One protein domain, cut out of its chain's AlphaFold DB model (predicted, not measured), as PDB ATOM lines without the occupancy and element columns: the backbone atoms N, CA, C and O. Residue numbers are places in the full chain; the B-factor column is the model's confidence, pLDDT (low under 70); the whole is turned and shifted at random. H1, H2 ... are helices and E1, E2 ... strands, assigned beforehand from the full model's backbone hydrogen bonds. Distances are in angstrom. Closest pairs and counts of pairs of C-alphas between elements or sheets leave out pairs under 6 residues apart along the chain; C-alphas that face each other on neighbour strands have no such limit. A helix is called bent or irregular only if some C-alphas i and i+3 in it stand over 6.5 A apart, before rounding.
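AT A GLANCE: This is residues 5 to 134 of the 137 residues of the protein "Molecular chaperone DnaK" of Verrucomicrobiales bacterium (UniProt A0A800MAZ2). One very long helix, H1, makes the longest axis; H2 folds back along its later part and H3a returns beside them, an up-and-down bundle of three, each running against the one before. Beyond it H3b turns off as an arm, while the small strand hairpin E1 and E2 lies far away, past the other end of H1. The printed part has 130 residues, in the order E1, E2, H1, H2, H3, with the two-stranded sheet E1 - E2 antiparallel; it is mostly helix. It is extended, with a radius of gyration of the C-alphas of 27.5 A, and flat, spanning 78 by 43 by 17 A.

IN THESE COORDINATES: Find C-alpha 5 at (113.221, 112.613, 56.694), where E1, residues 5 to 9, begins; E2 is residues 16 to 21. From C-alpha 29 at (126.026, 93.248, 55.733), H1 runs 69.1 A to residue 76; it has a kink of 50 degrees near residue 70 and is irregular, with C-alphas 72 and 75 8.2 A apart. H2, residues 80 to 95, covers 23.0 A. H3, residues 100 to 132, was assigned as one helix by its hydrogen bonds but is bent, C-alphas 113 and 116 being 7.4 A apart: H3a is residues 100 to 113, 19.9 A, and H3b is residues 116 to 132, 24.5 A, with its last C-alpha, C-alpha 132, at (61.314, 74.449, 87.038).

HOW THE PARTS SIT: In the hairpin E1 and E2, look for N 8 and O 17, 3.1 A apart, within hydrogen-bond range. E1 is apart from H1. H1 touches H2 with residues 56 to 74 alone, closest at C-alphas 74 and 80, 5.5 A. H2 and H3a touch at a shallow tilt of 15 degrees, opposite ways, closest at C-alphas 86 and 110, 4.9 A. H1 touches H3a with residues 51 to 62 alone, closest at C-alphas 52 and 100, 5.9 A. H3b touches H1 with residues 117 to 121 alone, closest at C-alphas 69 and 117, 6.8 A, at a steep tilt of 57 degrees. Every O i to N i+4 pair is within hydrogen-bond range in H2, H3a and H3b, and 42 of 44 in H1.

THE WHOLE: The two C-alphas farthest apart, of Lys 22 and Gly 134, are 81.5 A apart. The printed part has no cut and no long link. Residues 5 to 7 and 18 to 27 are under pLDDT 70.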
ATOM      1  N   HIS A   5     113.661 111.316  56.183       61.66
ATOM      2  CA  HIS A   5     113.221 112.613  56.694       61.66
ATOM      3  C   HIS A   5     112.076 112.401  57.686       61.66
ATOM      4  O   HIS A   5     111.024 111.883  57.314       61.66
ATOM      5  N   VAL A   6     112.267 112.811  58.943       68.62
ATOM      6  CA  VAL A   6     111.225 112.749  59.979       68.62
ATOM      7  C   VAL A   6     110.768 114.169  60.305       68.62
ATOM      8  O   VAL A   6     111.582 115.059  60.568       68.62
ATOM      9  N   LEU A   7     109.454 114.394  60.277       65.31
ATOM     10  CA  LEU A   7     108.833 115.684  60.567       65.31
ATOM     11  C   LEU A   7     108.142 115.603  61.929       65.31
ATOM     12  O   LEU A   7     107.179 114.861  62.102       65.31
ATOM     13  N   ALA A   8     108.649 116.357  62.902       71.06
ATOM     14  CA  ALA A   8     108.037 116.470  64.220       71.06
ATOM     15  C   ALA A   8     107.257 117.788  64.299       71.06
ATOM     16  O   ALA A   8     107.809 118.862  64.041       71.06
ATOM     17  N   ARG A   9     105.968 117.716  64.653       76.31
ATOM     18  CA  ARG A   9     105.082 118.878  64.787       76.31
ATOM     19  C   ARG A   9     104.566 119.008  66.213       76.31
ATOM     20  O   ARG A   9     103.996 118.063  66.750       76.31
ATOM     21  N   ASP A  10     104.707 120.199  66.785       75.00
ATOM     22  CA  ASP A  10     104.052 120.564  68.040       75.00
ATOM     23  C   ASP A  10     102.554 120.801  67.782       75.00
ATOM     24  O   ASP A  10     102.173 121.673  66.991       75.00
ATOM     25  N   THR A  11     101.699 120.005  68.424       74.75
ATOM     26  CA  THR A  11     100.245 120.015  68.214       74.75
ATOM     27  C   THR A  11      99.535 121.199  68.870       74.75
ATOM     28  O   THR A  11      98.434 121.538  68.440       74.75
ATOM     29  N   ALA A  12     100.148 121.865  69.853       74.94
ATOM     30  CA  ALA A  12      99.572 123.020  70.540       74.94
ATOM     31  C   ALA A  12      99.912 124.338  69.832       74.94
ATOM     32  O   ALA A  12      99.071 125.232  69.748       74.94
ATOM     33  N   THR A  13     101.131 124.466  69.297       80.88
ATOM     34  CA  THR A  13     101.582 125.706  68.640       80.88
ATOM     35  C   THR A  13     101.612 125.620  67.113       80.88
ATOM     36  O   THR A  13     101.891 126.618  66.451       80.88
ATOM     37  N   GLY A  14     101.401 124.428  66.546       77.75
ATOM     38  CA  GLY A  14     101.407 124.170  65.105       77.75
ATOM     39  C   GLY A  14     102.778 124.293  64.435       77.75
ATOM     40  O   GLY A  14     102.846 124.264  63.210       77.75
ATOM     41  N   ARG A  15     103.858 124.441  65.210       76.88
ATOM     42  CA  ARG A  15     105.215 124.629  64.684       76.88
ATOM     43  C   ARG A  15     105.797 123.282  64.278       76.88
ATOM     44  O   ARG A  15     105.748 122.325  65.046       76.88
ATOM     45  N   GLU A  16     106.371 123.237  63.087       78.38
ATOM     46  CA  GLU A  16     106.996 122.046  62.519       78.38
ATOM     47  C   GLU A  16     108.515 122.199  62.548       78.38
ATOM     48  O   GLU A  16     109.053 123.272  62.261       78.38
ATOM     49  N   LYS A  17     109.215 121.122  62.903       75.81
ATOM     50  CA  LYS A  17     110.666 121.023  62.780       75.81
ATOM     51  C   LYS A  17     110.992 119.790  61.952       75.81
ATOM     52  O   LYS A  17     110.702 118.663  62.351       75.81
ATOM     53  N   VAL A  18     111.596 120.023  60.793       68.06
ATOM     54  CA  VAL A  18     112.136 118.962  59.944       68.06
ATOM     55  C   VAL A  18     113.516 118.609  60.475       68.06
ATOM     56  O   VAL A  18     114.370 119.488  60.617       68.06
ATOM     57  N   VAL A  19     113.721 117.338  60.809       67.81
ATOM     58  CA  VAL A  19     115.032 116.817  61.194       67.81
ATOM     59  C   VAL A  19     115.490 115.893  60.077       67.81
ATOM     60  O   VAL A  19     114.896 114.844  59.832       67.81
ATOM     61  N   GLU A  20     116.534 116.307  59.368       61.69
ATOM     62  CA  GLU A  20     117.179 115.467  58.366       61.69
ATOM     63  C   GLU A  20     118.089 114.465  59.078       61.69
ATOM     64  O   GLU A  20     119.098 114.847  59.676       61.69
ATOM     65  N   MET A  21     117.736 113.180  59.036       58.56
ATOM     66  CA  MET A  21     118.619 112.125  59.519       58.56
ATOM     67  C   MET A  21     119.491 111.658  58.364       58.56
ATOM     68  O   MET A  21     119.027 110.952  57.472       58.56
ATOM     69  N   LYS A  22     120.777 112.026  58.390       57.38
ATOM     70  CA  LYS A  22     121.777 111.424  57.503       57.38
ATOM     71  C   LYS A  22     121.862 109.933  57.836       57.38
ATOM     72  O   LYS A  22     122.506 109.548  58.806       57.38
ATOM     73  N   SER A  23     121.144 109.127  57.062       54.28
ATOM     74  CA  SER A  23     121.114 107.673  57.161       54.28
ATOM     75  C   SER A  23     122.454 107.112  56.704       54.28
ATOM     76  O   SER A  23     122.634 106.749  55.548       54.28
ATOM     77  N   ALA A  24     123.415 107.091  57.609       54.91
ATOM     78  CA  ALA A  24     124.529 106.168  57.530       54.91
ATOM     79  C   ALA A  24     124.595 105.476  58.887       54.91
ATOM     80  O   ALA A  24     125.494 105.709  59.690       54.91
ATOM     81  N   VAL A  25     123.566 104.678  59.183       56.38
ATOM     82  CA  VAL A  25     123.816 103.521  60.032       56.38
ATOM     83  C   VAL A  25     124.576 102.577  59.106       56.38
ATOM     84  O   VAL A  25     123.971 101.943  58.248       56.38
ATOM     85  N   ASP A  26     125.903 102.616  59.179       61.31
ATOM     86  CA  ASP A  26     126.795 101.731  58.424       61.31
ATOM     87  C   ASP A  26     126.740 100.361  59.116       61.31
ATOM     88  O   ASP A  26     127.646  99.950  59.841       61.31
ATOM     89  N   VAL A  27     125.567  99.724  59.040       64.56
ATOM     90  CA  VAL A  27     125.399  98.343  59.476       64.56
ATOM     91  C   VAL A  27     126.022  97.517  58.367       64.56
ATOM     92  O   VAL A  27     125.478  97.455  57.267       64.56
ATOM     93  N   ASP A  28     127.194  96.955  58.643       77.75
ATOM     94  CA  ASP A  28     127.822  95.986  57.752       77.75
ATOM     95  C   ASP A  28     126.831  94.859  57.413       77.75
ATOM     96  O   ASP A  28     125.986  94.497  58.239       77.75
ATOM     97  N   ASP A  29     126.935  94.295  56.211       77.06
ATOM     98  CA  ASP A  29     126.026  93.248  55.733       77.06
ATOM     99  C   ASP A  29     125.937  92.059  56.713       77.06
ATOM    100  O   ASP A  29     124.864  91.474  56.873       77.06
ATOM    101  N   ALA A  30     127.021  91.723  57.427       83.75
ATOM    102  CA  ALA A  30     127.007  90.674  58.446       83.75
ATOM    103  C   ALA A  30     126.188  91.071  59.679       83.75
ATOM    104  O   ALA A  30     125.478  90.235  60.234       83.75
ATOM    105  N   ALA A  31     126.233  92.341  60.086       81.56
ATOM    106  CA  ALA A  31     125.397  92.846  61.170       81.56
ATOM    107  C   ALA A  31     123.917  92.917  60.751       81.56
ATOM    108  O   ALA A  31     123.049  92.609  61.561       81.56
ATOM    109  N   VAL A  32     123.609  93.219  59.482       84.62
ATOM    110  CA  VAL A  32     122.234  93.118  58.955       84.62
ATOM    111  C   VAL A  32     121.743  91.671  58.991       84.62
ATOM    112  O   VAL A  32     120.635  91.415  59.458       84.62
ATOM    113  N   GLN A  33     122.563  90.719  58.538       86.12
ATOM    114  CA  GLN A  33     122.219  89.296  58.563       86.12
ATOM    115  C   GLN A  33     121.985  88.802  59.996       86.12
ATOM    116  O   GLN A  33     120.979  88.146  60.258       86.12
ATOM    117  N   GLN A  34     122.860  89.183  60.928       88.25
ATOM    118  CA  GLN A  34     122.715  88.865  62.345       88.25
ATOM    119  C   GLN A  34     121.415  89.441  62.923       88.25
ATOM    120  O   GLN A  34     120.665  88.721  63.571       88.25
ATOM    121  N   MET A  35     121.094  90.706  62.633       87.06
ATOM    122  CA  MET A  35     119.841  91.326  63.082       87.06
ATOM    123  C   MET A  35     118.602  90.594  62.546       87.06
ATOM    124  O   MET A  35     117.586  90.516  63.237       87.06
ATOM    125  N   VAL A  36     118.662  90.069  61.318       90.31
ATOM    126  CA  VAL A  36     117.570  89.277  60.733       90.31
ATOM    127  C   VAL A  36     117.449  87.920  61.423       90.31
ATOM    128  O   VAL A  36     116.338  87.529  61.771       90.31
ATOM    129  N   GLU A  37     118.558  87.216  61.643       92.00
ATOM    130  CA  GLU A  37     118.572  85.921  62.335       92.00
ATOM    131  C   GLU A  37     118.052  86.047  63.770       92.00
ATOM    132  O   GLU A  37     117.105  85.351  64.131       92.00
ATOM    133  N   GLU A  38     118.568  87.011  64.536       89.62
ATOM    134  CA  GLU A  38     118.108  87.307  65.895       89.62
ATOM    135  C   GLU A  38     116.624  87.698  65.909       89.62
ATOM    136  O   GLU A  38     115.869  87.272  66.779       89.62
ATOM    137  N   SER A  39     116.156  88.487  64.934       89.00
ATOM    138  CA  SER A  39     114.734  88.838  64.843       89.00
ATOM    139  C   SER A  39     113.845  87.622  64.580       89.00
ATOM    140  O   SER A  39     112.702  87.606  65.036       89.00
ATOM    141  N   VAL A  40     114.321  86.645  63.808       91.12
ATOM    142  CA  VAL A  40     113.575  85.421  63.498       91.12
ATOM    143  C   VAL A  40     113.572  84.477  64.696       91.12
ATOM    144  O   VAL A  40     112.521  83.930  65.023       91.12
ATOM    145  N   GLU A  41     114.709  84.314  65.367       91.38
ATOM    146  CA  GLU A  41     114.835  83.492  66.571       91.38
ATOM    147  C   GLU A  41     113.921  84.001  67.691       91.38
ATOM    148  O   GLU A  41     113.057  83.251  68.149       91.38
ATOM    149  N   HIS A  42     113.983  85.297  68.024       89.00
ATOM    150  CA  HIS A  42     113.078  85.890  69.015       89.00
ATOM    151  C   HIS A  42     111.601  85.734  68.622       89.00
ATOM    152  O   HIS A  42     110.754  85.476  69.473       89.00
ATOM    153  N   ALA A  43     111.269  85.841  67.329       90.94
ATOM    154  CA  ALA A  43     109.897  85.628  66.877       90.94
ATOM    155  C   ALA A  43     109.421  84.183  67.112       90.94
ATOM    156  O   ALA A  43     108.246  83.972  67.423       90.94
ATOM    157  N   PHE A  44     110.300  83.184  66.976       89.06
ATOM    158  CA  PHE A  44     109.969  81.795  67.298       89.06
ATOM    159  C   PHE A  44     109.789  81.581  68.804       89.06
ATOM    160  O   PHE A  44     108.788  80.984  69.199       89.06
ATOM    161  N   GLU A  45     110.687  82.124  69.629       89.06
ATOM    162  CA  GLU A  45     110.578  82.071  71.094       89.06
ATOM    163  C   GLU A  45     109.275  82.720  71.587       89.06
ATOM    164  O   GLU A  45     108.520  82.110  72.349       89.06
ATOM    165  N   ASP A  46     108.935  83.907  71.073       91.38
ATOM    166  CA  ASP A  46     107.683  84.606  71.380       91.38
ATOM    167  C   ASP A  46     106.451  83.774  70.992       91.38
ATOM    168  O   ASP A  46     105.441  83.737  71.708       91.38
ATOM    169  N   MET A  47     106.506  83.091  69.842       91.06
ATOM    170  CA  MET A  47     105.425  82.216  69.392       91.06
ATOM    171  C   MET A  47     105.260  80.994  70.292       91.06
ATOM    172  O   MET A  47     104.121  80.598  70.557       91.06
ATOM    173  N   ASP A  48     106.350  80.380  70.738       90.31
ATOM    174  CA  ASP A  48     106.301  79.191  71.585       90.31
ATOM    175  C   ASP A  48     105.852  79.540  73.007       90.31
ATOM    176  O   ASP A  48     104.897  78.927  73.499       90.31
ATOM    177  N   ALA A  49     106.367  80.632  73.580       90.75
ATOM    178  CA  ALA A  49     105.889  81.183  74.845       90.75
ATOM    179  C   ALA A  49     104.384  81.490  74.794       90.75
ATOM    180  O   ALA A  49     103.619  81.130  75.695       90.75
ATOM    181  N   ARG A  50     103.911  82.099  73.698       93.62
ATOM    182  CA  ARG A  50     102.481  82.359  73.507       93.62
ATOM    183  C   ARG A  50     101.662  81.069  73.441       93.62
ATOM    184  O   ARG A  50     100.607  80.995  74.075       93.62
ATOM    185  N   LYS A  51     102.109  80.060  72.685       94.12
ATOM    186  CA  LYS A  51     101.411  78.763  72.592       94.12
ATOM    187  C   LYS A  51     101.325  78.084  73.956       94.12
ATOM    188  O   LYS A  51     100.269  77.533  74.271       94.12
ATOM    189  N   TRP A  52     102.401  78.125  74.743       95.00
ATOM    190  CA  TRP A  52     102.419  77.597  76.104       95.00
ATOM    191  C   TRP A  52     101.389  78.302  76.981       95.00
ATOM    192  O   TRP A  52     100.513  77.643  77.535       95.00
ATOM    193  N   ILE A  53     101.418  79.638  77.034       94.94
ATOM    194  CA  ILE A  53     100.485  80.434  77.844       94.94
ATOM    195  C   ILE A  53      99.028  80.130  77.469       94.94
ATOM    196  O   ILE A  53      98.203  79.874  78.348       94.94
ATOM    197  N   GLU A  54      98.698  80.122  76.175       95.62
ATOM    198  CA  GLU A  54      97.337  79.828  75.712       95.62
ATOM    199  C   GLU A  54      96.897  78.397  76.068       95.62
ATOM    200  O   GLU A  54      95.746  78.184  76.458       95.62
ATOM    201  N   ALA A  55      97.792  77.410  75.955       96.12
ATOM    202  CA  ALA A  55      97.503  76.029  76.333       96.12
ATOM    203  C   ALA A  55      97.347  75.867  77.853       96.12
ATOM    204  O   ALA A  55      96.399  75.223  78.301       96.12
ATOM    205  N   ALA A  56      98.218  76.497  78.641       96.44
ATOM    206  CA  ALA A  56      98.187  76.458  80.098       96.44
ATOM    207  C   ALA A  56      96.915  77.102  80.661       96.44
ATOM    208  O   ALA A  56      96.307  76.568  81.589       96.44
ATOM    209  N   LEU A  57      96.462  78.217  80.078       97.00
ATOM    210  CA  LEU A  57      95.195  78.850  80.452       97.00
ATOM    211  C   LEU A  57      94.009  77.905  80.225       97.00
ATOM    212  O   LEU A  57      93.231  77.678  81.150       97.00
ATOM    213  N   LYS A  58      93.915  77.296  79.038       96.88
ATOM    214  CA  LYS A  58      92.853  76.325  78.719       96.88
ATOM    215  C   LYS A  58      92.892  75.101  79.632       96.88
ATOM    216  O   LYS A  58      91.852  74.659  80.108       96.88
ATOM    217  N   ALA A  59      94.083  74.577  79.913       97.81
ATOM    218  CA  ALA A  59      94.259  73.440  80.810       97.81
ATOM    219  C   ALA A  59      93.770  73.753  82.234       97.81
ATOM    220  O   ALA A  59      93.045  72.959  82.827       97.81
ATOM    221  N   ARG A  60      94.097  74.939  82.767       97.69
ATOM    222  CA  ARG A  60      93.622  75.390  84.089       97.69
ATOM    223  C   ARG A  60      92.103  75.548  84.136       97.69
ATOM    224  O   ARG A  60      91.486  75.207  85.145       97.69
ATOM    225  N   GLU A  61      91.490  76.047  83.064       97.88
ATOM    226  CA  GLU A  61      90.029  76.117  82.947       97.88
ATOM    227  C   GLU A  61      89.392  74.721  82.945       97.88
ATOM    228  O   GLU A  61      88.438  74.492  83.692       97.88
ATOM    229  N   ALA A  62      89.953  73.780  82.180       97.12
ATOM    230  CA  ALA A  62      89.489  72.395  82.130       97.12
ATOM    231  C   ALA A  62      89.597  71.706  83.500       97.12
ATOM    232  O   ALA A  62      88.625  71.121  83.977       97.12
ATOM    233  N   VAL A  63      90.739  71.856  84.184       98.19
ATOM    234  CA  VAL A  63      90.955  71.355  85.552       98.19
ATOM    235  C   VAL A  63      89.901  71.904  86.507       98.19
ATOM    236  O   VAL A  63      89.279  71.144  87.250       98.19
ATOM    237  N   LYS A  64      89.652  73.217  86.472       98.00
ATOM    238  CA  LYS A  64      88.651  73.855  87.332       98.00
ATOM    239  C   LYS A  64      87.246  73.306  87.077       98.00
ATOM    240  O   LYS A  64      86.526  73.026  88.034       98.00
ATOM    241  N   ALA A  65      86.853  73.159  85.811       96.56
ATOM    242  CA  ALA A  65      85.540  72.635  85.441       96.56
ATOM    243  C   ALA A  65      85.366  71.173  85.886       96.56
ATOM    244  O   ALA A  65      84.370  70.839  86.527       96.56
ATOM    245  N   ALA A  66      86.360  70.326  85.614       97.38
ATOM    246  CA  ALA A  66      86.338  68.915  85.981       97.38
ATOM    247  C   ALA A  66      86.361  68.700  87.504       97.38
ATOM    248  O   ALA A  66      85.623  67.854  88.005       97.38
ATOM    249  N   ARG A  67      87.138  69.495  88.258       97.56
ATOM    250  CA  ARG A  67      87.115  69.480  89.733       97.56
ATOM    251  C   ARG A  67      85.733  69.839  90.276       97.56
ATOM    252  O   ARG A  67      85.216  69.098  91.102       97.56
ATOM    253  N   GLY A  68      85.113  70.909  89.772       96.88
ATOM    254  CA  GLY A  68      83.766  71.306  90.196       96.88
ATOM    255  C   GLY A  68      82.710  70.237  89.901       96.88
ATOM    256  O   GLY A  68      81.896  69.923  90.761       96.88
ATOM    257  N   GLY A  69      82.765  69.617  88.719       95.69
ATOM    258  CA  GLY A  69      81.868  68.510  88.388       95.69
ATOM    259  C   GLY A  69      82.091  67.275  89.272       95.69
ATOM    260  O   GLY A  69      81.127  66.657  89.716       95.69
ATOM    261  N   LEU A  70      83.343  66.931  89.592       96.56
ATOM    262  CA  LEU A  70      83.639  65.845  90.531       96.56
ATOM    263  C   LEU A  70      83.156  66.144  91.954       96.56
ATOM    264  O   LEU A  70      82.677  65.234  92.619       96.56
ATOM    265  N   GLU A  71      83.284  67.379  92.437       96.62
ATOM    266  CA  GLU A  71      82.786  67.757  93.767       96.62
ATOM    267  C   GLU A  71      81.279  67.517  93.906       96.62
ATOM    268  O   GLU A  71      80.822  67.110  94.972       96.62
ATOM    269  N   GLU A  72      80.520  67.737  92.834       95.25
ATOM    270  CA  GLU A  72      79.064  67.594  92.838       95.25
ATOM    271  C   GLU A  72      78.599  66.163  92.522       95.25
ATOM    272  O   GLU A  72      77.622  65.697  93.105       95.25
ATOM    273  N   PHE A  73      79.302  65.449  91.635       95.62
ATOM    274  CA  PHE A  73      78.795  64.211  91.029       95.62
ATOM    275  C   PHE A  73      79.700  62.981  91.188       95.62
ATOM    276  O   PHE A  73      79.410  61.937  90.602       95.62
ATOM    277  N   ALA A  74      80.791  63.047  91.961       94.00
ATOM    278  CA  ALA A  74      81.715  61.913  92.095       94.00
ATOM    279  C   ALA A  74      81.038  60.612  92.558       94.00
ATOM    280  O   ALA A  74      81.396  59.547  92.062       94.00
ATOM    281  N   ASP A  75      80.060  60.691  93.463       95.00
ATOM    282  CA  ASP A  75      79.362  59.515  94.009       95.00
ATOM    283  C   ASP A  75      78.443  58.825  92.985       95.00
ATOM    284  O   ASP A  75      78.020  57.686  93.178       95.00
ATOM    285  N   GLU A  76      78.143  59.504  91.878       95.19
ATOM    286  CA  GLU A  76      77.304  59.004  90.789       95.19
ATOM    287  C   GLU A  76      78.128  58.476  89.602       95.19
ATOM    288  O   GLU A  76      77.574  57.962  88.627       95.19
ATOM    289  N   LEU A  77      79.458  58.583  89.676       94.56
ATOM    290  CA  LEU A  77      80.374  58.225  88.601       94.56
ATOM    291  C   LEU A  77      81.173  56.965  88.924       94.56
ATOM    292  O   LEU A  77      81.882  56.875  89.922       94.56
ATOM    293  N   ASN A  78      81.176  56.018  87.986       95.12
ATOM    294  CA  ASN A  78      81.995  54.804  88.089       95.12
ATOM    295  C   ASN A  78      83.486  55.045  87.783       95.12
ATOM    296  O   ASN A  78      84.314  54.176  88.043       95.12
ATOM    297  N   ASN A  79      83.836  56.191  87.193       96.19
ATOM    298  CA  ASN A  79      85.191  56.522  86.751       96.19
ATOM    299  C   ASN A  79      85.790  57.739  87.483       96.19
ATOM    300  O   ASN A  79      86.755  58.325  86.993       96.19
ATOM    301  N   ALA A  80      85.255  58.110  88.652       96.44
ATOM    302  CA  ALA A  80      85.714  59.276  89.410       96.44
ATOM    303  C   ALA A  80      87.231  59.248  89.696       96.44
ATOM    304  O   ALA A  80      87.910  60.261  89.537       96.44
ATOM    305  N   ASP A  81      87.791  58.082  90.035       97.06
ATOM    306  CA  ASP A  81      89.232  57.932  90.290       97.06
ATOM    307  C   ASP A  81      90.093  58.097  89.029       97.06
ATOM    308  O   ASP A  81      91.205  58.628  89.095       97.06
ATOM    309  N   ALA A  82      89.573  57.706  87.861       97.56
ATOM    310  CA  ALA A  82      90.254  57.934  86.589       97.56
ATOM    311  C   ALA A  82      90.308  59.432  86.254       97.56
ATOM    312  O   ALA A  82      91.344  59.920  85.803       97.56
ATOM    313  N   ILE A  83      89.231  60.176  86.539       98.00
ATOM    314  CA  ILE A  83      89.194  61.636  86.367       98.00
ATOM    315  C   ILE A  83      90.172  62.314  87.335       98.00
ATOM    316  O   ILE A  83      90.935  63.176  86.908       98.00
ATOM    317  N   ARG A  84      90.216  61.900  88.612       98.00
ATOM    318  CA  ARG A  84      91.200  62.403  89.594       98.00
ATOM    319  C   ARG A  84      92.636  62.185  89.120       98.00
ATOM    320  O   ARG A  84      93.426  63.118  89.110       98.00
ATOM    321  N   THR A  85      92.936  60.988  88.624       98.19
ATOM    322  CA  THR A  85      94.260  60.682  88.063       98.19
ATOM    323  C   THR A  85      94.584  61.571  86.858       98.19
ATOM    324  O   THR A  85      95.706  62.051  86.723       98.19
ATOM    325  N   ALA A  86      93.617  61.809  85.966       98.25
ATOM    326  CA  ALA A  86      93.819  62.680  84.811       98.25
ATOM    327  C   ALA A  86      94.025  64.152  85.209       98.25
ATOM    328  O   ALA A  86      94.852  64.828  84.602       98.25
ATOM    329  N   LEU A  87      93.333  64.629  86.249       98.38
ATOM    330  CA  LEU A  87      93.556  65.953  86.837       98.38
ATOM    331  C   LEU A  87      94.990  66.096  87.351       98.38
ATOM    332  O   LEU A  87      95.668  67.051  86.976       98.38
ATOM    333  N   ASP A  88      95.469  65.116  88.120       98.00
ATOM    334  CA  ASP A  88      96.832  65.122  88.661       98.00
ATOM    335  C   ASP A  88      97.885  65.148  87.538       98.00
ATOM    336  O   ASP A  88      98.906  65.824  87.650       98.00
ATOM    337  N   LEU A  89      97.633  64.459  86.417       97.56
ATOM    338  CA  LEU A  89      98.516  64.494  85.246       97.56
ATOM    339  C   LEU A  89      98.564  65.874  84.580       97.56
ATOM    340  O   LEU A  89      99.631  66.279  84.119       97.56
ATOM    341  N   VAL A  90      97.431  66.576  84.492       97.94
ATOM    342  CA  VAL A  90      97.389  67.933  83.925       97.94
ATOM    343  C   VAL A  90      98.083  68.920  84.853       97.94
ATOM    344  O   VAL A  90      98.850  69.750  84.376       97.94
ATOM    345  N   GLU A  91      97.863  68.817  86.162       96.69
ATOM    346  CA  GLU A  91      98.521  69.671  87.156       96.69
ATOM    347  C   GLU A  91     100.036  69.450  87.163       96.69
ATOM    348  O   GLU A  91     100.789  70.411  87.043       96.69
ATOM    349  N   ALA A  92     100.492  68.195  87.144       96.00
ATOM    350  CA  ALA A  92     101.916  67.889  87.024       96.00
ATOM    351  C   ALA A  92     102.528  68.407  85.711       96.00
ATOM    352  O   ALA A  92     103.665  68.870  85.705       96.00
ATOM    353  N   ALA A  93     101.790  68.351  84.597       96.06
ATOM    354  CA  ALA A  93     102.251  68.893  83.317       96.06
ATOM    355  C   ALA A  93     102.257  70.430  83.279       96.06
ATOM    356  O   ALA A  93     102.954  71.009  82.456       96.06
ATOM    357  N   LEU A  94     101.480  71.100  84.135       95.19
ATOM    358  CA  LEU A  94     101.522  72.554  84.302       95.19
ATOM    359  C   LEU A  94     102.716  73.010  85.156       95.19
ATOM    360  O   LEU A  94     103.107  74.167  85.036       95.19
ATOM    361  N   ASP A  95     103.279  72.120  85.981       92.06
ATOM    362  CA  ASP A  95     104.418  72.403  86.866       92.06
ATOM    363  C   ASP A  95     105.786  72.205  86.192       92.06
ATOM    364  O   ASP A  95     106.797  72.695  86.696       92.06
ATOM    365  N   THR A  96     105.854  71.471  85.076       83.31
ATOM    366  CA  THR A  96     107.126  71.163  84.400       83.31
ATOM    367  C   THR A  96     107.674  72.294  83.532       83.31
ATOM    368  O   THR A  96     108.805  72.146  83.087       83.31
ATOM    369  N   ASP A  97     106.916  73.387  83.353       72.19
ATOM    370  CA  ASP A  97     107.173  74.563  82.501       72.19
ATOM    371  C   ASP A  97     107.767  74.234  81.107       72.19
ATOM    372  O   ASP A  97     108.895  73.777  80.958       72.19
ATOM    373  N   ASP A  98     107.003  74.554  80.055       75.44
ATOM    374  CA  ASP A  98     107.423  74.541  78.639       75.44
ATOM    375  C   ASP A  98     107.412  73.180  77.895       75.44
ATOM    376  O   ASP A  98     107.826  73.091  76.738       75.44
ATOM    377  N   ASP A  99     106.829  72.114  78.468       91.75
ATOM    378  CA  ASP A  99     106.496  70.889  77.707       91.75
ATOM    379  C   ASP A  99     105.059  70.927  77.157       91.75
ATOM    380  O   ASP A  99     104.117  70.290  77.650       91.75
ATOM    381  N   LEU A 100     104.876  71.688  76.073       93.19
ATOM    382  CA  LEU A 100     103.580  71.842  75.403       93.19
ATOM    383  C   LEU A 100     102.986  70.505  74.923       93.19
ATOM    384  O   LEU A 100     101.761  70.361  74.843       93.19
ATOM    385  N   SER A 101     103.829  69.537  74.563       94.00
ATOM    386  CA  SER A 101     103.387  68.230  74.068       94.00
ATOM    387  C   SER A 101     102.806  67.384  75.199       94.00
ATOM    388  O   SER A 101     101.715  66.812  75.065       94.00
ATOM    389  N   GLN A 102     103.498  67.353  76.339       95.56
ATOM    390  CA  GLN A 102     103.040  66.674  77.542       95.56
ATOM    391  C   GLN A 102     101.742  67.291  78.062       95.56
ATOM    392  O   GLN A 102     100.794  66.547  78.326       95.56
ATOM    393  N   LEU A 103     101.653  68.625  78.124       97.06
ATOM    394  CA  LEU A 103     100.442  69.321  78.562       97.06
ATOM    395  C   LEU A 103      99.241  68.983  77.673       97.06
ATOM    396  O   LEU A 103      98.187  68.600  78.176       97.06
ATOM    397  N   LYS A 104      99.399  69.049  76.344       96.38
ATOM    398  CA  LYS A 104      98.339  68.662  75.395       96.38
ATOM    399  C   LYS A 104      97.902  67.212  75.575       96.38
ATOM    400  O   LYS A 104      96.710  66.926  75.551       96.38
ATOM    401  N   THR A 105      98.858  66.307  75.768       97.62
ATOM    402  CA  THR A 105      98.569  64.887  75.999       97.62
ATOM    403  C   THR A 105      97.801  64.673  77.303       97.62
ATOM    404  O   THR A 105      96.862  63.880  77.340       97.62
ATOM    405  N   ALA A 106      98.179  65.372  78.374       97.94
ATOM    406  CA  ALA A 106      97.498  65.292  79.659       97.94
ATOM    407  C   ALA A 106      96.067  65.843  79.575       97.94
ATOM    408  O   ALA A 106      95.137  65.188  80.041       97.94
ATOM    409  N   VAL A 107      95.878  66.993  78.917       98.12
ATOM    410  CA  VAL A 107      94.551  67.594  78.708       98.12
ATOM    411  C   VAL A 107      93.655  66.672  77.886       98.12
ATOM    412  O   VAL A 107      92.529  66.427  78.293       98.12
ATOM    413  N   ALA A 108      94.159  66.071  76.805       98.12
ATOM    414  CA  ALA A 108      93.375  65.121  76.011       98.12
ATOM    415  C   ALA A 108      92.889  63.918  76.844       98.12
ATOM    416  O   ALA A 108      91.747  63.487  76.710       98.12
ATOM    417  N   LYS A 109      93.727  63.404  77.755       98.12
ATOM    418  CA  LYS A 109      93.321  62.339  78.688       98.12
ATOM    419  C   LYS A 109      92.254  62.806  79.676       98.12
ATOM    420  O   LYS A 109      91.368  62.025  80.013       98.12
ATOM    421  N   LEU A 110      92.344  64.047  80.157       98.44
ATOM    422  CA  LEU A 110      91.320  64.638  81.019       98.44
ATOM    423  C   LEU A 110      89.994  64.796  80.266       98.44
ATOM    424  O   LEU A 110      88.953  64.414  80.798       98.44
ATOM    425  N   ASP A 111      90.029  65.281  79.028       97.88
ATOM    426  CA  ASP A 111      88.848  65.412  78.171       97.88
ATOM    427  C   ASP A 111      88.169  64.048  77.962       97.88
ATOM    428  O   ASP A 111      86.969  63.908  78.187       97.88
ATOM    429  N   GLU A 112      88.937  63.008  77.625       97.94
ATOM    430  CA  GLU A 112      88.411  61.646  77.472       97.94
ATOM    431  C   GLU A 112      87.818  61.096  78.778       97.94
ATOM    432  O   GLU A 112      86.728  60.520  78.781       97.94
ATOM    433  N   ALA A 113      88.510  61.284  79.906       97.69
ATOM    434  CA  ALA A 113      88.052  60.794  81.203       97.69
ATOM    435  C   ALA A 113      86.782  61.511  81.691       97.69
ATOM    436  O   ALA A 113      85.972  60.910  82.399       97.69
ATOM    437  N   THR A 114      86.595  62.779  81.320       97.56
ATOM    438  CA  THR A 114      85.467  63.609  81.769       97.56
ATOM    439  C   THR A 114      84.207  63.456  80.921       97.56
ATOM    440  O   THR A 114      83.174  63.991  81.318       97.56
ATOM    441  N   LEU A 115      84.225  62.675  79.831       97.31
ATOM    442  CA  LEU A 115      83.033  62.436  79.002       97.31
ATOM    443  C   LEU A 115      81.798  61.991  79.821       97.31
ATOM    444  O   LEU A 115      80.766  62.651  79.709       97.31
ATOM    445  N   PRO A 116      81.870  60.978  80.715       96.88
ATOM    446  CA  PRO A 116      80.698  60.561  81.493       96.88
ATOM    447  C   PRO A 116      80.235  61.620  82.502       96.88
ATOM    448  O   PRO A 116      79.049  61.713  82.807       96.88
ATOM    449  N   LEU A 117      81.167  62.425  83.023       97.06
ATOM    450  CA  LEU A 117      80.851  63.546  83.907       97.06
ATOM    451  C   LEU A 117      80.093  64.638  83.141       97.06
ATOM    452  O   LEU A 117      79.101  65.154  83.648       97.06
ATOM    453  N   ALA A 118      80.521  64.965  81.921       95.94
ATOM    454  CA  ALA A 118      79.858  65.959  81.084       95.94
ATOM    455  C   ALA A 118      78.416  65.552  80.734       95.94
ATOM    456  O   ALA A 118      77.511  66.384  80.841       95.94
ATOM    457  N   ASP A 119      78.199  64.281  80.383       96.44
ATOM    458  CA  ASP A 119      76.861  63.733  80.128       96.44
ATOM    459  C   ASP A 119      75.967  63.864  81.370       96.44
ATOM    460  O   ASP A 119      74.873  64.427  81.300       96.44
ATOM    461  N   LEU A 120      76.471  63.452  82.539       96.06
ATOM    462  CA  LEU A 120      75.735  63.537  83.801       96.06
ATOM    463  C   LEU A 120      75.377  64.984  84.177       96.06
ATOM    464  O   LEU A 120      74.248  65.266  84.579       96.06
ATOM    465  N   MET A 121      76.310  65.924  84.012       94.56
ATOM    466  CA  MET A 121      76.064  67.347  84.266       94.56
ATOM    467  C   MET A 121      74.960  67.905  83.356       94.56
ATOM    468  O   MET A 121      74.110  68.676  83.814       94.56
ATOM    469  N   MET A 122      74.951  67.520  82.076       95.44
ATOM    470  CA  MET A 122      73.917  67.932  81.124       95.44
ATOM    471  C   MET A 122      72.549  67.356  81.486       95.44
ATOM    472  O   MET A 122      71.563  68.100  81.489       95.44
ATOM    473  N   ASP A 123      72.489  66.076  81.853       95.00
ATOM    474  CA  ASP A 123      71.256  65.425  82.297       95.00
ATOM    475  C   ASP A 123      70.683  66.129  83.535       95.00
ATOM    476  O   ASP A 123      69.515  66.532  83.545       95.00
ATOM    477  N   ARG A 124      71.521  66.397  84.543       93.50
ATOM    478  CA  ARG A 124      71.133  67.113  85.771       93.50
ATOM    479  C   ARG A 124      70.655  68.537  85.494       93.50
ATOM    480  O   ARG A 124      69.641  68.976  86.048       93.50
ATOM    481  N   ALA A 125      71.329  69.253  84.596       93.19
ATOM    482  CA  ALA A 125      70.908  70.583  84.172       93.19
ATOM    483  C   ALA A 125      69.546  70.550  83.452       93.19
ATOM    484  O   ALA A 125      68.680  71.393  83.714       93.19
ATOM    485  N   MET A 126      69.323  69.566  82.577       93.81
ATOM    486  CA  MET A 126      68.060  69.407  81.858       93.81
ATOM    487  C   MET A 126      66.911  69.044  82.805       93.81
ATOM    488  O   MET A 126      65.844  69.663  82.734       93.81
ATOM    489  N   GLU A 127      67.128  68.114  83.737       92.94
ATOM    490  CA  GLU A 127      66.160  67.762  84.781       92.94
ATOM    491  C   GLU A 127      65.751  68.988  85.606       92.94
ATOM    492  O   GLU A 127      64.557  69.233  85.810       92.94
ATOM    493  N   ALA A 128      66.719  69.801  86.041       92.25
ATOM    494  CA  ALA A 128      66.455  71.015  86.807       92.25
ATOM    495  C   ALA A 128      65.593  72.020  86.021       92.25
ATOM    496  O   ALA A 128      64.648  72.606  86.566       92.25
ATOM    497  N   VAL A 129      65.866  72.191  84.723       93.75
ATOM    498  CA  VAL A 129      65.069  73.050  83.835       93.75
ATOM    499  C   VAL A 129      63.645  72.515  83.678       93.75
ATOM    500  O   VAL A 129      62.689  73.289  83.785       93.75
ATOM    501  N   LEU A 130      63.475  71.212  83.451       93.38
ATOM    502  CA  LEU A 130      62.162  70.584  83.282       93.38
ATOM    503  C   LEU A 130      61.321  70.646  84.565       93.38
ATOM    504  O   LEU A 130      60.138  70.993  84.500       93.38
ATOM    505  N   ARG A 131      61.932  70.416  85.736       92.31
ATOM    506  CA  ARG A 131      61.278  70.596  87.044       92.31
ATOM    507  C   ARG A 131      60.826  72.035  87.254       92.31
ATOM    508  O   ARG A 131      59.679  72.269  87.624       92.31
ATOM    509  N   LYS A 132      61.673  73.021  86.936       90.50
ATOM    510  CA  LYS A 132      61.314  74.449  87.038       90.50
ATOM    511  C   LYS A 132      60.127  74.827  86.143       90.50
ATOM    512  O   LYS A 132      59.398  75.765  86.456       90.50
ATOM    513  N   ARG A 133      59.921  74.102  85.040       90.50
ATOM    514  CA  ARG A 133      58.786  74.280  84.116       90.50
ATOM    515  C   ARG A 133      57.550  73.453  84.498       90.50
ATOM    516  O   ARG A 133      56.559  73.522  83.780       90.50
ATOM    517  N   GLY A 134      57.592  72.693  85.598       88.56
ATOM    518  CA  GLY A 134      56.489  71.841  86.059       88.56
ATOM    519  C   GLY A 134      56.247  70.603  85.189       88.56
ATOM    520  O   GLY A 134      55.152  70.052  85.206       88.56
TER     521      GLY A 134